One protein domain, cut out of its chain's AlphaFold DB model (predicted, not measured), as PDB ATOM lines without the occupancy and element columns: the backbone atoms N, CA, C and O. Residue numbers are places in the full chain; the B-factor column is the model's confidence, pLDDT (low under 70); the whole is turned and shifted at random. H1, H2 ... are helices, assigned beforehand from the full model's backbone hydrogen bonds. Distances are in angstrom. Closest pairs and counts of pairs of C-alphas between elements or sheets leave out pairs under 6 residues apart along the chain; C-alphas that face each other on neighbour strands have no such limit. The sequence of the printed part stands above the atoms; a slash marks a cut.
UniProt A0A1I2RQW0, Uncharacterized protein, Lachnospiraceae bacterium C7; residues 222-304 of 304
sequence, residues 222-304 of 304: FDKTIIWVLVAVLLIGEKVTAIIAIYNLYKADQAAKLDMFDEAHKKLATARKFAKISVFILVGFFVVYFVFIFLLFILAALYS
ATOM      1  N   PHE A 222      89.782  58.722  37.718       60.06
ATOM      2  CA  PHE A 222      88.784  59.585  37.068       60.06
ATOM      3  C   PHE A 222      87.673  58.786  36.368       60.06
ATOM      4  O   PHE A 222      87.078  59.252  35.395       60.06
ATOM      5  N   ASP A 223      87.381  57.574  36.845       68.44
ATOM      6  CA  ASP A 223      86.208  56.840  36.399       68.44
ATOM      7  C   ASP A 223      84.937  57.633  36.745       68.44
ATOM      8  O   ASP A 223      84.903  58.497  37.631       68.44
ATOM      9  N   LYS A 224      83.876  57.336  35.998       72.44
ATOM     10  CA  LYS A 224      82.567  57.999  35.977       72.44
ATOM     11  C   LYS A 224      82.014  58.295  37.375       72.44
ATOM     12  O   LYS A 224      81.233  59.227  37.533       72.44
ATOM     13  N   THR A 225      82.428  57.544  38.389       75.19
ATOM     14  CA  THR A 225      82.146  57.747  39.813       75.19
ATOM     15  C   THR A 225      82.464  59.154  40.319       75.19
ATOM     16  O   THR A 225      81.614  59.736  40.985       75.19
ATOM     17  N   ILE A 226      83.619  59.749  39.990       79.50
ATOM     18  CA  ILE A 226      83.940  61.119  40.449       79.50
ATOM     19  C   ILE A 226      83.003  62.139  39.793       79.50
ATOM     20  O   ILE A 226      82.506  63.044  40.462       79.50
ATOM     21  N   ILE A 227      82.699  61.958  38.505       80.44
ATOM     22  CA  ILE A 227      81.750  62.810  37.778       80.44
ATOM     23  C   ILE A 227      80.360  62.708  38.416       80.44
ATOM     24  O   ILE A 227      79.733  63.731  38.679       80.44
ATOM     25  N   TRP A 228      79.898  61.499  38.744       83.25
ATOM     26  CA  TRP A 228      78.605  61.295  39.399       83.25
ATOM     27  C   TRP A 228      78.544  61.879  40.811       83.25
ATOM     28  O   TRP A 228      77.528  62.475  41.165       83.25
ATOM     29  N   VAL A 229      79.617  61.775  41.603       83.19
ATOM     30  CA  VAL A 229      79.692  62.411  42.931       83.19
ATOM     31  C   VAL A 229      79.623  63.934  42.802       83.19
ATOM     32  O   VAL A 229      78.877  64.575  43.539       83.19
ATOM     33  N   LEU A 230      80.329  64.524  41.836       80.19
ATOM     34  CA  LEU A 230      80.295  65.970  41.597       80.19
ATOM     35  C   LEU A 230      78.922  66.450  41.103       80.19
ATOM     36  O   LEU A 230      78.419  67.464  41.586       80.19
ATOM     37  N   VAL A 231      78.281  65.701  40.201       84.75
ATOM     38  CA  VAL A 231      76.905  65.975  39.755       84.75
ATOM     39  C   VAL A 231      75.926  65.871  40.925       84.75
ATOM     40  O   VAL A 231      75.067  66.736  41.079       84.75
ATOM     41  N   ALA A 232      76.073  64.869  41.796       84.06
ATOM     42  CA  ALA A 232      75.239  64.730  42.985       84.06
ATOM     43  C   ALA A 232      75.407  65.918  43.947       84.06
ATOM     44  O   ALA A 232      74.411  66.454  44.426       84.06
ATOM     45  N   VAL A 233      76.640  66.383  44.184       84.19
ATOM     46  CA  VAL A 233      76.906  67.564  45.026       84.19
ATOM     47  C   VAL A 233      76.277  68.828  44.433       84.19
ATOM     48  O   VAL A 233      75.658  69.593  45.172       84.19
ATOM     49  N   LEU A 234      76.361  69.029  43.114       82.31
ATOM     50  CA  LEU A 234      75.712  70.156  42.432       82.31
ATOM     51  C   LEU A 234      74.183  70.104  42.557       82.31
ATOM     52  O   LEU A 234      73.562  71.094  42.945       82.31
ATOM     53  N   LEU A 235      73.577  68.938  42.312       81.50
ATOM     54  CA  LEU A 235      72.127  68.755  42.417       81.50
ATOM     55  C   LEU A 235      71.619  68.945  43.852       81.50
ATOM     56  O   LEU A 235      70.557  69.535  44.059       81.50
ATOM     57  N   ILE A 236      72.372  68.484  44.855       86.00
ATOM     58  CA  ILE A 236      72.031  68.694  46.268       86.00
ATOM     59  C   ILE A 236      72.185  70.178  46.634       86.00
ATOM     60  O   ILE A 236      71.310  70.731  47.303       86.00
ATOM     61  N   GLY A 237      73.241  70.848  46.161       81.81
ATOM     62  CA  GLY A 237      73.504  72.262  46.441       81.81
ATOM     63  C   GLY A 237      72.389  73.202  45.967       81.81
ATOM     64  O   GLY A 237      71.949  74.077  46.724       81.81
ATOM     65  N   GLU A 238      71.863  72.990  44.758       79.69
ATOM     66  CA  GLU A 238      70.735  73.782  44.248       79.69
ATOM     67  C   GLU A 238      69.466  73.579  45.087       79.69
ATOM     68  O   GLU A 238      68.781  74.542  45.448       79.69
ATOM     69  N   LYS A 239      69.177  72.329  45.468       79.94
ATOM     70  CA  LYS A 239      67.993  71.988  46.268       79.94
ATOM     71  C   LYS A 239      68.068  72.574  47.675       79.94
ATOM     72  O   LYS A 239      67.079  73.129  48.145       79.94
ATOM     73  N   VAL A 240      69.227  72.510  48.332       83.94
ATOM     74  CA  VAL A 240      69.421  73.076  49.680       83.94
ATOM     75  C   VAL A 240      69.201  74.590  49.668       83.94
ATOM     76  O   VAL A 240      68.505  75.118  50.534       83.94
ATOM     77  N   THR A 241      69.712  75.289  48.654       80.00
ATOM     78  CA  THR A 241      69.534  76.745  48.532       80.00
ATOM     79  C   THR A 241      68.064  77.120  48.323       80.00
ATOM     80  O   THR A 241      67.562  78.049  48.960       80.00
ATOM     81  N   ALA A 242      67.345  76.360  47.492       77.81
ATOM     82  CA  ALA A 242      65.910  76.539  47.284       77.81
ATOM     83  C   ALA A 242      65.098  76.276  48.566       77.81
ATOM     84  O   ALA A 242      64.207  77.057  48.897       77.81
ATOM     85  N   ILE A 243      65.433  75.228  49.327       83.19
ATOM     86  CA  ILE A 243      64.779  74.912  50.608       83.19
ATOM     87  C   ILE A 243      64.987  76.047  51.619       83.19
ATOM     88  O   ILE A 243      64.029  76.477  52.258       83.19
ATOM     89  N   ILE A 244      66.207  76.582  51.731       82.31
ATOM     90  CA  ILE A 244      66.506  77.715  52.620       82.31
ATOM     91  C   ILE A 244      65.721  78.964  52.196       82.31
ATOM     92  O   ILE A 244      65.180  79.675  53.045       82.31
ATOM     93  N   ALA A 245      65.617  79.233  50.891       77.38
ATOM     94  CA  ALA A 245      64.833  80.354  50.378       77.38
ATOM     95  C   ALA A 245      63.337  80.211  50.708       77.38
ATOM     96  O   ALA A 245      62.737  81.159  51.217       77.38
ATOM     97  N   ILE A 246      62.756  79.023  50.495       81.69
ATOM     98  CA  ILE A 246      61.354  78.719  50.823       81.69
ATOM     99  C   ILE A 246      61.110  78.839  52.332       81.69
ATOM    100  O   ILE A 246      60.126  79.451  52.743       81.69
ATOM    101  N   TYR A 247      62.016  78.325  53.166       85.50
ATOM    102  CA  TYR A 247      61.915  78.436  54.622       85.50
ATOM    103  C   TYR A 247      61.909  79.899  55.089       85.50
ATOM    104  O   TYR A 247      61.092  80.292  55.926       85.50
ATOM    105  N   ASN A 248      62.775  80.736  54.512       79.19
ATOM    106  CA  ASN A 248      62.819  82.162  54.829       79.19
ATOM    107  C   ASN A 248      61.561  82.909  54.352       79.19
ATOM    108  O   ASN A 248      61.077  83.786  55.067       79.19
ATOM    109  N   LEU A 249      61.005  82.543  53.191       75.88
ATOM    110  CA  LEU A 249      59.725  83.059  52.686       75.88
ATOM    111  C   LEU A 249      58.556  82.681  53.600       75.88
ATOM    112  O   LEU A 249      57.771  83.548  53.975       75.88
ATOM    113  N   TYR A 250      58.485  81.419  54.031       83.00
ATOM    114  CA  TYR A 250      57.476  80.946  54.979       83.00
ATOM    115  C   TYR A 250      57.541  81.711  56.306       83.00
ATOM    116  O   TYR A 250      56.525  82.161  56.834       83.00
ATOM    117  N   LYS A 251      58.751  81.930  56.834       77.25
ATOM    118  CA  LYS A 251      58.941  82.681  58.081       77.25
ATOM    119  C   LYS A 251      58.579  84.166  57.932       77.25
ATOM    120  O   LYS A 251      58.133  84.777  58.902       77.25
ATOM    121  N   ALA A 252      58.766  84.746  56.745       70.12
ATOM    122  CA  ALA A 252      58.359  86.117  56.448       70.12
ATOM    123  C   ALA A 252      56.829  86.260  56.345       70.12
ATOM    124  O   ALA A 252      56.290  87.208  56.909       70.12
ATOM    125  N   ASP A 253      56.137  85.308  55.711       75.62
ATOM    126  CA  ASP A 253      54.665  85.281  55.628       75.62
ATOM    127  C   ASP A 253      54.016  85.206  57.019       75.62
ATOM    128  O   ASP A 253      53.088  85.950  57.326       75.62
ATOM    129  N   GLN A 254      54.574  84.379  57.908       76.44
ATOM    130  CA  GLN A 254      54.100  84.293  59.292       76.44
ATOM    131  C   GLN A 254      54.283  85.610  60.062       76.44
ATOM    132  O   GLN A 254      53.422  85.977  60.853       76.44
ATOM    133  N   ALA A 255      55.369  86.350  59.817       66.94
ATOM    134  CA  ALA A 255      55.581  87.658  60.438       66.94
ATOM    135  C   ALA A 255      54.652  88.746  59.863       66.94
ATOM    136  O   ALA A 255      54.214  89.625  60.601       66.94
ATOM    137  N   ALA A 256      54.328  88.680  58.567       65.94
ATOM    138  CA  ALA A 256      53.413  89.619  57.917       65.94
ATOM    139  C   ALA A 256      51.960  89.444  58.391       65.94
ATOM    140  O   ALA A 256      51.251  90.429  58.568       65.94
ATOM    141  N   LYS A 257      51.535  88.207  58.680       72.81
ATOM    142  CA  LYS A 257      50.209  87.905  59.256       72.81
ATOM    143  C   LYS A 257      49.986  88.474  60.662       72.81
ATOM    144  O   LYS A 257      48.845  88.540  61.102       72.81
ATOM    145  N   LEU A 258      51.051  88.884  61.349       73.00
ATOM    146  CA  LEU A 258      51.021  89.510  62.676       73.00
ATOM    147  C   LEU A 258      51.033  91.053  62.620       73.00
ATOM    148  O   LEU A 258      51.254  91.690  63.644       73.00
ATOM    149  N   ASP A 259      50.816  91.654  61.442       66.62
ATOM    150  CA  ASP A 259      50.769  93.113  61.212       66.62
ATOM    151  C   ASP A 259      52.088  93.865  61.513       66.62
ATOM    152  O   ASP A 259      52.147  95.089  61.616       66.62
ATOM    153  N   MET A 260      53.207  93.135  61.585       72.00
ATOM    154  CA  MET A 260      54.548  93.678  61.842       72.00
ATOM    155  C   MET A 260      55.276  94.056  60.540       72.00
ATOM    156  O   MET A 260      56.383  93.579  60.263       72.00
ATOM    157  N   PHE A 261      54.659  94.902  59.710       71.25
ATOM    158  CA  PHE A 261      55.183  95.272  58.384       71.25
ATOM    159  C   PHE A 261      56.613  95.844  58.416       71.25
ATOM    160  O   PHE A 261      57.433  95.502  57.557       71.25
ATOM    161  N   ASP A 262      56.959  96.629  59.439       77.31
ATOM    162  CA  ASP A 262      58.316  97.170  59.606       77.31
ATOM    163  C   ASP A 262      59.357  96.074  59.877       77.31
ATOM    164  O   ASP A 262      60.477  96.099  59.348       77.31
ATOM    165  N   GLU A 263      58.987  95.047  60.646       78.44
ATOM    166  CA  GLU A 263      59.873  93.918  60.912       78.44
ATOM    167  C   GLU A 263      60.037  93.028  59.669       78.44
ATOM    168  O   GLU A 263      61.143  92.551  59.384       78.44
ATOM    169  N   ALA A 264      58.975  92.866  58.875       72.31
ATOM    170  CA  ALA A 264      59.024  92.152  57.602       72.31
ATOM    171  C   ALA A 264      59.958  92.846  56.592       72.31
ATOM    172  O   ALA A 264      60.811  92.186  55.987       72.31
ATOM    173  N   HIS A 265      59.894  94.177  56.466       78.19
ATOM    174  CA  HIS A 265      60.797  94.942  55.599       78.19
ATOM    175  C   HIS A 265      62.268  94.826  56.025       78.19
ATOM    176  O   HIS A 265      63.151  94.625  55.179       78.19
ATOM    177  N   LYS A 266      62.551  94.869  57.335       81.06
ATOM    178  CA  LYS A 266      63.911  94.694  57.873       81.06
ATOM    179  C   LYS A 266      64.459  93.284  57.609       81.06
ATOM    180  O   LYS A 266      65.633  93.122  57.248       81.06
ATOM    181  N   LYS A 267      63.609  92.257  57.713       77.94
ATOM    182  CA  LYS A 267      63.962  90.865  57.379       77.94
ATOM    183  C   LYS A 267      64.199  90.676  55.877       77.94
ATOM    184  O   LYS A 267      65.181  90.036  55.504       77.94
ATOM    185  N   LEU A 268      63.402  91.306  55.011       77.69
ATOM    186  CA  LEU A 268      63.582  91.250  53.554       77.69
ATOM    187  C   LEU A 268      64.896  91.914  53.101       77.69
ATOM    188  O   LEU A 268      65.613  91.383  52.249       77.69
ATOM    189  N   ALA A 269      65.250  93.054  53.699       81.88
ATOM    190  CA  ALA A 269      66.523  93.725  53.436       81.88
ATOM    191  C   ALA A 269      67.722  92.845  53.828       81.88
ATOM    192  O   ALA A 269      68.725  92.785  53.111       81.88
ATOM    193  N   THR A 270      67.594  92.116  54.935       80.94
ATOM    194  CA  THR A 270      68.597  91.152  55.396       80.94
ATOM    195  C   THR A 270      68.702  89.961  54.437       80.94
ATOM    196  O   THR A 270      69.804  89.609  54.018       80.94
ATOM    197  N   ALA A 271      67.573  89.408  53.981       77.69
ATOM    198  CA  ALA A 271      67.542  88.327  52.996       77.69
ATOM    199  C   ALA A 271      68.214  88.717  51.664       77.69
ATOM    200  O   ALA A 271      68.985  87.934  51.110       77.69
ATOM    201  N   ARG A 272      68.015  89.953  51.177       81.19
ATOM    202  CA  ARG A 272      68.704  90.450  49.970       81.19
ATOM    203  C   ARG A 272      70.224  90.515  50.131       81.19
ATOM    204  O   ARG A 272      70.941  90.281  49.161       81.19
ATOM    205  N   LYS A 273      70.734  90.825  51.329       83.81
ATOM    206  CA  LYS A 273      72.183  90.800  51.597       83.81
ATOM    207  C   LYS A 273      72.725  89.374  51.523       83.81
ATOM    208  O   LYS A 273      73.729  89.152  50.854       83.81
ATOM    209  N   PHE A 274      72.023  88.411  52.121       79.12
ATOM    210  CA  PHE A 274      72.391  86.997  52.029       79.12
ATOM    211  C   PHE A 274      72.347  86.469  50.591       79.12
ATOM    212  O   PHE A 274      73.270  85.768  50.189       79.12
ATOM    213  N   ALA A 275      71.357  86.876  49.791       80.56
ATOM    214  CA  ALA A 275      71.276  86.503  48.378       80.56
ATOM    215  C   ALA A 275      72.470  87.018  47.552       80.56
ATOM    216  O   ALA A 275      72.963  86.329  46.667       80.56
ATOM    217  N   LYS A 276      72.985  88.218  47.848       82.06
ATOM    218  CA  LYS A 276      74.206  88.708  47.187       82.06
ATOM    219  C   LYS A 276      75.428  87.881  47.588       82.06
ATOM    220  O   LYS A 276      76.220  87.518  46.726       82.06
ATOM    221  N   ILE A 277      75.565  87.562  48.876       85.31
ATOM    222  CA  ILE A 277      76.680  86.750  49.384       85.31
ATOM    223  C   ILE A 277      76.651  85.343  48.774       85.31
ATOM    224  O   ILE A 277      77.695  84.849  48.355       85.31
ATOM    225  N   SER A 278      75.477  84.715  48.651       80.06
ATOM    226  CA  SER A 278      75.368  83.384  48.043       80.06
ATOM    227  C   SER A 278      75.778  83.379  46.568       80.06
ATOM    228  O   SER A 278      76.464  82.454  46.140       80.06
ATOM    229  N   VAL A 279      75.448  84.429  45.807       84.38
ATOM    230  CA  VAL A 279      75.918  84.587  44.418       84.38
ATOM    231  C   VAL A 279      77.443  84.710  44.362       84.38
ATOM    232  O   VAL A 279      78.070  84.040  43.545       84.38
ATOM    233  N   PHE A 280      78.062  85.497  45.248       87.75
ATOM    234  CA  PHE A 280      79.527  85.597  45.312       87.75
ATOM    235  C   PHE A 280      80.196  84.259  45.639       87.75
ATOM    236  O   PHE A 280      81.209  83.923  45.030       87.75
ATOM    237  N   ILE A 281      79.624  83.478  46.560       85.19
ATOM    238  CA  ILE A 281      80.138  82.147  46.908       85.19
ATOM    239  C   ILE A 281      80.029  81.197  45.710       85.19
ATOM    240  O   ILE A 281      80.999  80.508  45.403       85.19
ATOM    241  N   LEU A 282      78.894  81.191  45.003       84.25
ATOM    242  CA  LEU A 282      78.696  80.370  43.804       84.25
ATOM    243  C   LEU A 282      79.704  80.710  42.702       84.25
ATOM    244  O   LEU A 282      80.346  79.812  42.164       84.25
ATOM    245  N   VAL A 283      79.887  82.000  42.406       89.31
ATOM    246  CA  VAL A 283      80.872  82.456  41.412       89.31
ATOM    247  C   VAL A 283      82.292  82.090  41.850       89.31
ATOM    248  O   VAL A 283      83.064  81.581  41.040       89.31
ATOM    249  N   GLY A 284      82.629  82.278  43.130       89.44
ATOM    250  CA  GLY A 284      83.932  81.905  43.682       89.44
ATOM    251  C   GLY A 284      84.222  80.409  43.547       89.44
ATOM    252  O   GLY A 284      85.296  80.033  43.079       89.44
ATOM    253  N   PHE A 285      83.248  79.554  43.869       86.94
ATOM    254  CA  PHE A 285      83.355  78.107  43.669       86.94
ATOM    255  C   PHE A 285      83.573  77.745  42.200       86.94
ATOM    256  O   PHE A 285      84.411  76.897  41.900       86.94
ATOM    257  N   PHE A 286      82.867  78.412  41.287       85.56
ATOM    258  CA  PHE A 286      83.012  78.191  39.852       85.56
ATOM    259  C   PHE A 286      84.423  78.546  39.367       85.56
ATOM    260  O   PHE A 286      85.049  77.763  38.660       85.56
ATOM    261  N   VAL A 287      84.971  79.685  39.801       92.94
ATOM    262  CA  VAL A 287      86.338  80.097  39.445       92.94
ATOM    263  C   VAL A 287      87.369  79.099  39.971       92.94
ATOM    264  O   VAL A 287      88.220  78.645  39.207       92.94
ATOM    265  N   VAL A 288      87.276  78.703  41.245       92.12
ATOM    266  CA  VAL A 288      88.191  77.710  41.841       92.12
ATOM    267  C   VAL A 288      88.104  76.372  41.104       92.12
ATOM    268  O   VAL A 288      89.131  75.754  40.828       92.12
ATOM    269  N   TYR A 289      86.899  75.948  40.724       87.88
ATOM    270  CA  TYR A 289      86.674  74.732  39.947       87.88
ATOM    271  C   TYR A 289      87.332  74.788  38.561       87.88
ATOM    272  O   TYR A 289      88.024  73.848  38.175       87.88
ATOM    273  N   PHE A 290      87.184  75.899  37.833       91.06
ATOM    274  CA  PHE A 290      87.829  76.081  36.529       91.06
ATOM    275  C   PHE A 290      89.353  76.083  36.633       91.06
ATOM    276  O   PHE A 290      90.020  75.446  35.818       91.06
ATOM    277  N   VAL A 291      89.907  76.742  37.654       95.38
ATOM    278  CA  VAL A 291      91.351  76.714  37.925       95.38
ATOM    279  C   VAL A 291      91.814  75.287  38.214       95.38
ATOM    280  O   VAL A 291      92.824  74.852  37.669       95.38
ATOM    281  N   PHE A 292      91.064  74.532  39.016       93.31
ATOM    282  CA  PHE A 292      91.397  73.145  39.327       93.31
ATOM    283  C   PHE A 292      91.373  72.243  38.083       93.31
ATOM    284  O   PHE A 292      92.327  71.505  37.852       93.31
ATOM    285  N   ILE A 293      90.340  72.346  37.238       89.50
ATOM    286  CA  ILE A 293      90.283  71.628  35.953       89.50
ATOM    287  C   ILE A 293      91.467  72.005  35.066       89.50
ATOM    288  O   ILE A 293      92.108  71.131  34.488       89.50
ATOM    289  N   PHE A 294      91.775  73.296  34.961       93.44
ATOM    290  CA  PHE A 294      92.884  73.771  34.144       93.44
ATOM    291  C   PHE A 294      94.233  73.220  34.630       93.44
ATOM    292  O   PHE A 294      95.039  72.760  33.823       93.44
ATOM    293  N   LEU A 295      94.455  73.174  35.948       94.31
ATOM    294  CA  LEU A 295      95.639  72.549  36.541       94.31
ATOM    295  C   LEU A 295      95.713  71.045  36.248       94.31
ATOM    296  O   LEU A 295      96.794  70.543  35.944       94.31
ATOM    297  N   LEU A 296      94.582  70.333  36.288       90.25
ATOM    298  CA  LEU A 296      94.531  68.921  35.900       90.25
ATOM    299  C   LEU A 296      94.891  68.716  34.423       90.25
ATOM    300  O   LEU A 296      95.616  67.775  34.110       90.25
ATOM    301  N   PHE A 297      94.447  69.605  33.529       91.94
ATOM    302  CA  PHE A 297      94.843  69.573  32.117       91.94
ATOM    303  C   PHE A 297      96.346  69.798  31.926       91.94
ATOM    304  O   PHE A 297      96.971  69.072  31.157       91.94
ATOM    305  N   ILE A 298      96.940  70.762  32.641       94.69
ATOM    306  CA  ILE A 298      98.392  70.997  32.601       94.69
ATOM    307  C   ILE A 298      99.149  69.761  33.087       94.69
ATOM    308  O   ILE A 298     100.096  69.329  32.434       94.69
ATOM    309  N   LEU A 299      98.729  69.176  34.211       92.94
ATOM    310  CA  LEU A 299      99.334  67.951  34.732       92.94
ATOM    311  C   LEU A 299      99.241  66.822  33.703       92.94
ATOM    312  O   LEU A 299     100.258  66.214  33.391       92.94
ATOM    313  N   ALA A 300      98.065  66.583  33.120       88.81
ATOM    314  CA  ALA A 300      97.891  65.556  32.096       88.81
ATOM    315  C   ALA A 300      98.828  65.763  30.892       88.81
ATOM    316  O   ALA A 300      99.438  64.801  30.441       88.81
ATOM    317  N   ALA A 301      98.996  67.007  30.429       91.44
ATOM    318  CA  ALA A 301      99.892  67.342  29.322       91.44
ATOM    319  C   ALA A 301     101.385  67.180  29.660       91.44
ATOM    320  O   ALA A 301     102.188  66.925  28.772       91.44
ATOM    321  N   LEU A 302     101.774  67.337  30.930       93.81
ATOM    322  CA  LEU A 302     103.154  67.115  31.378       93.81
ATOM    323  C   LEU A 302     103.504  65.628  31.521       93.81
ATOM    324  O   LEU A 302     104.682  65.278  31.475       93.81
ATOM    325  N   TYR A 303     102.505  64.768  31.734       89.50
ATOM    326  CA  TYR A 303     102.687  63.325  31.920       89.50
ATOM    327  C   TYR A 303     102.434  62.488  30.651       89.50
ATOM    328  O   TYR A 303     102.675  61.280  30.689       89.50
ATOM    329  N   SER A 304     101.957  63.097  29.559       83.19
ATOM    330  CA  SER A 304     101.768  62.473  28.236       83.19
ATOM    331  C   SER A 304     102.973  62.673  27.325       83.19
ATOM    332  O   SER A 304     103.390  61.689  26.681       83.19
TER     333      SER A 304
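Overview. This is residues 222 to 304 of the 304 residues of an uncharacterized protein of Lachnospiraceae bacterium C7 (UniProt A0A1I2RQW0). The domain is a long helical hairpin: H1 runs one way, a tight turn at residues 257 to 260 folds the chain back, and the longer H2 returns beside it. The two helices touch near that turn and draw apart away from it, as a narrow V whose H2 arm makes the long axis. The printed part has 83 residues, with two named helices in the order H1, H2 and no named strand; the class is all helix. It is extended, with a radius of gyration of the C-alphas of 19.8 A, and a rod in outline, spanning 68 by 22 by 6 A.

Arrangement. H1, residues 224 to 256, and H2, residues 261 to 303, form a helical hairpin, running opposite ways at a shallow tilt of 8 degrees. H1 touches H2 with residues 248 to 256 alone, and H2 touches H1 with residues 261 to 271 alone. The closest C-alphas of the two are those of Ala 256 and Ala 264, 6.2 A apart. Their centres are 14.2 A apart. In H1 and H2 every O i to N i+4 pair is within hydrogen-bond range.

Along the chain. H1 begins at C-alpha 224, at (82.567, 57.999, 35.977), and measures 48.3 A from first to last C-alpha. It ends at C-alpha 256, at (53.413, 89.619, 57.917). H2 measures 63.1 A from C-alpha 261 to C-alpha 303, which is at (102.687, 63.325, 31.920).

Size, cuts and confidence. The two C-alphas farthest apart are those of Asp 259 and Ser 304, 68.0 A. Residues 222 to 236 and 283 to 304 stand free. The printed part has no cut, and the link from H1 to H2 is tight. The mean pLDDT of the printed part is 81.9; residues 222 to 223, 255 to 256 and 259 are under 70.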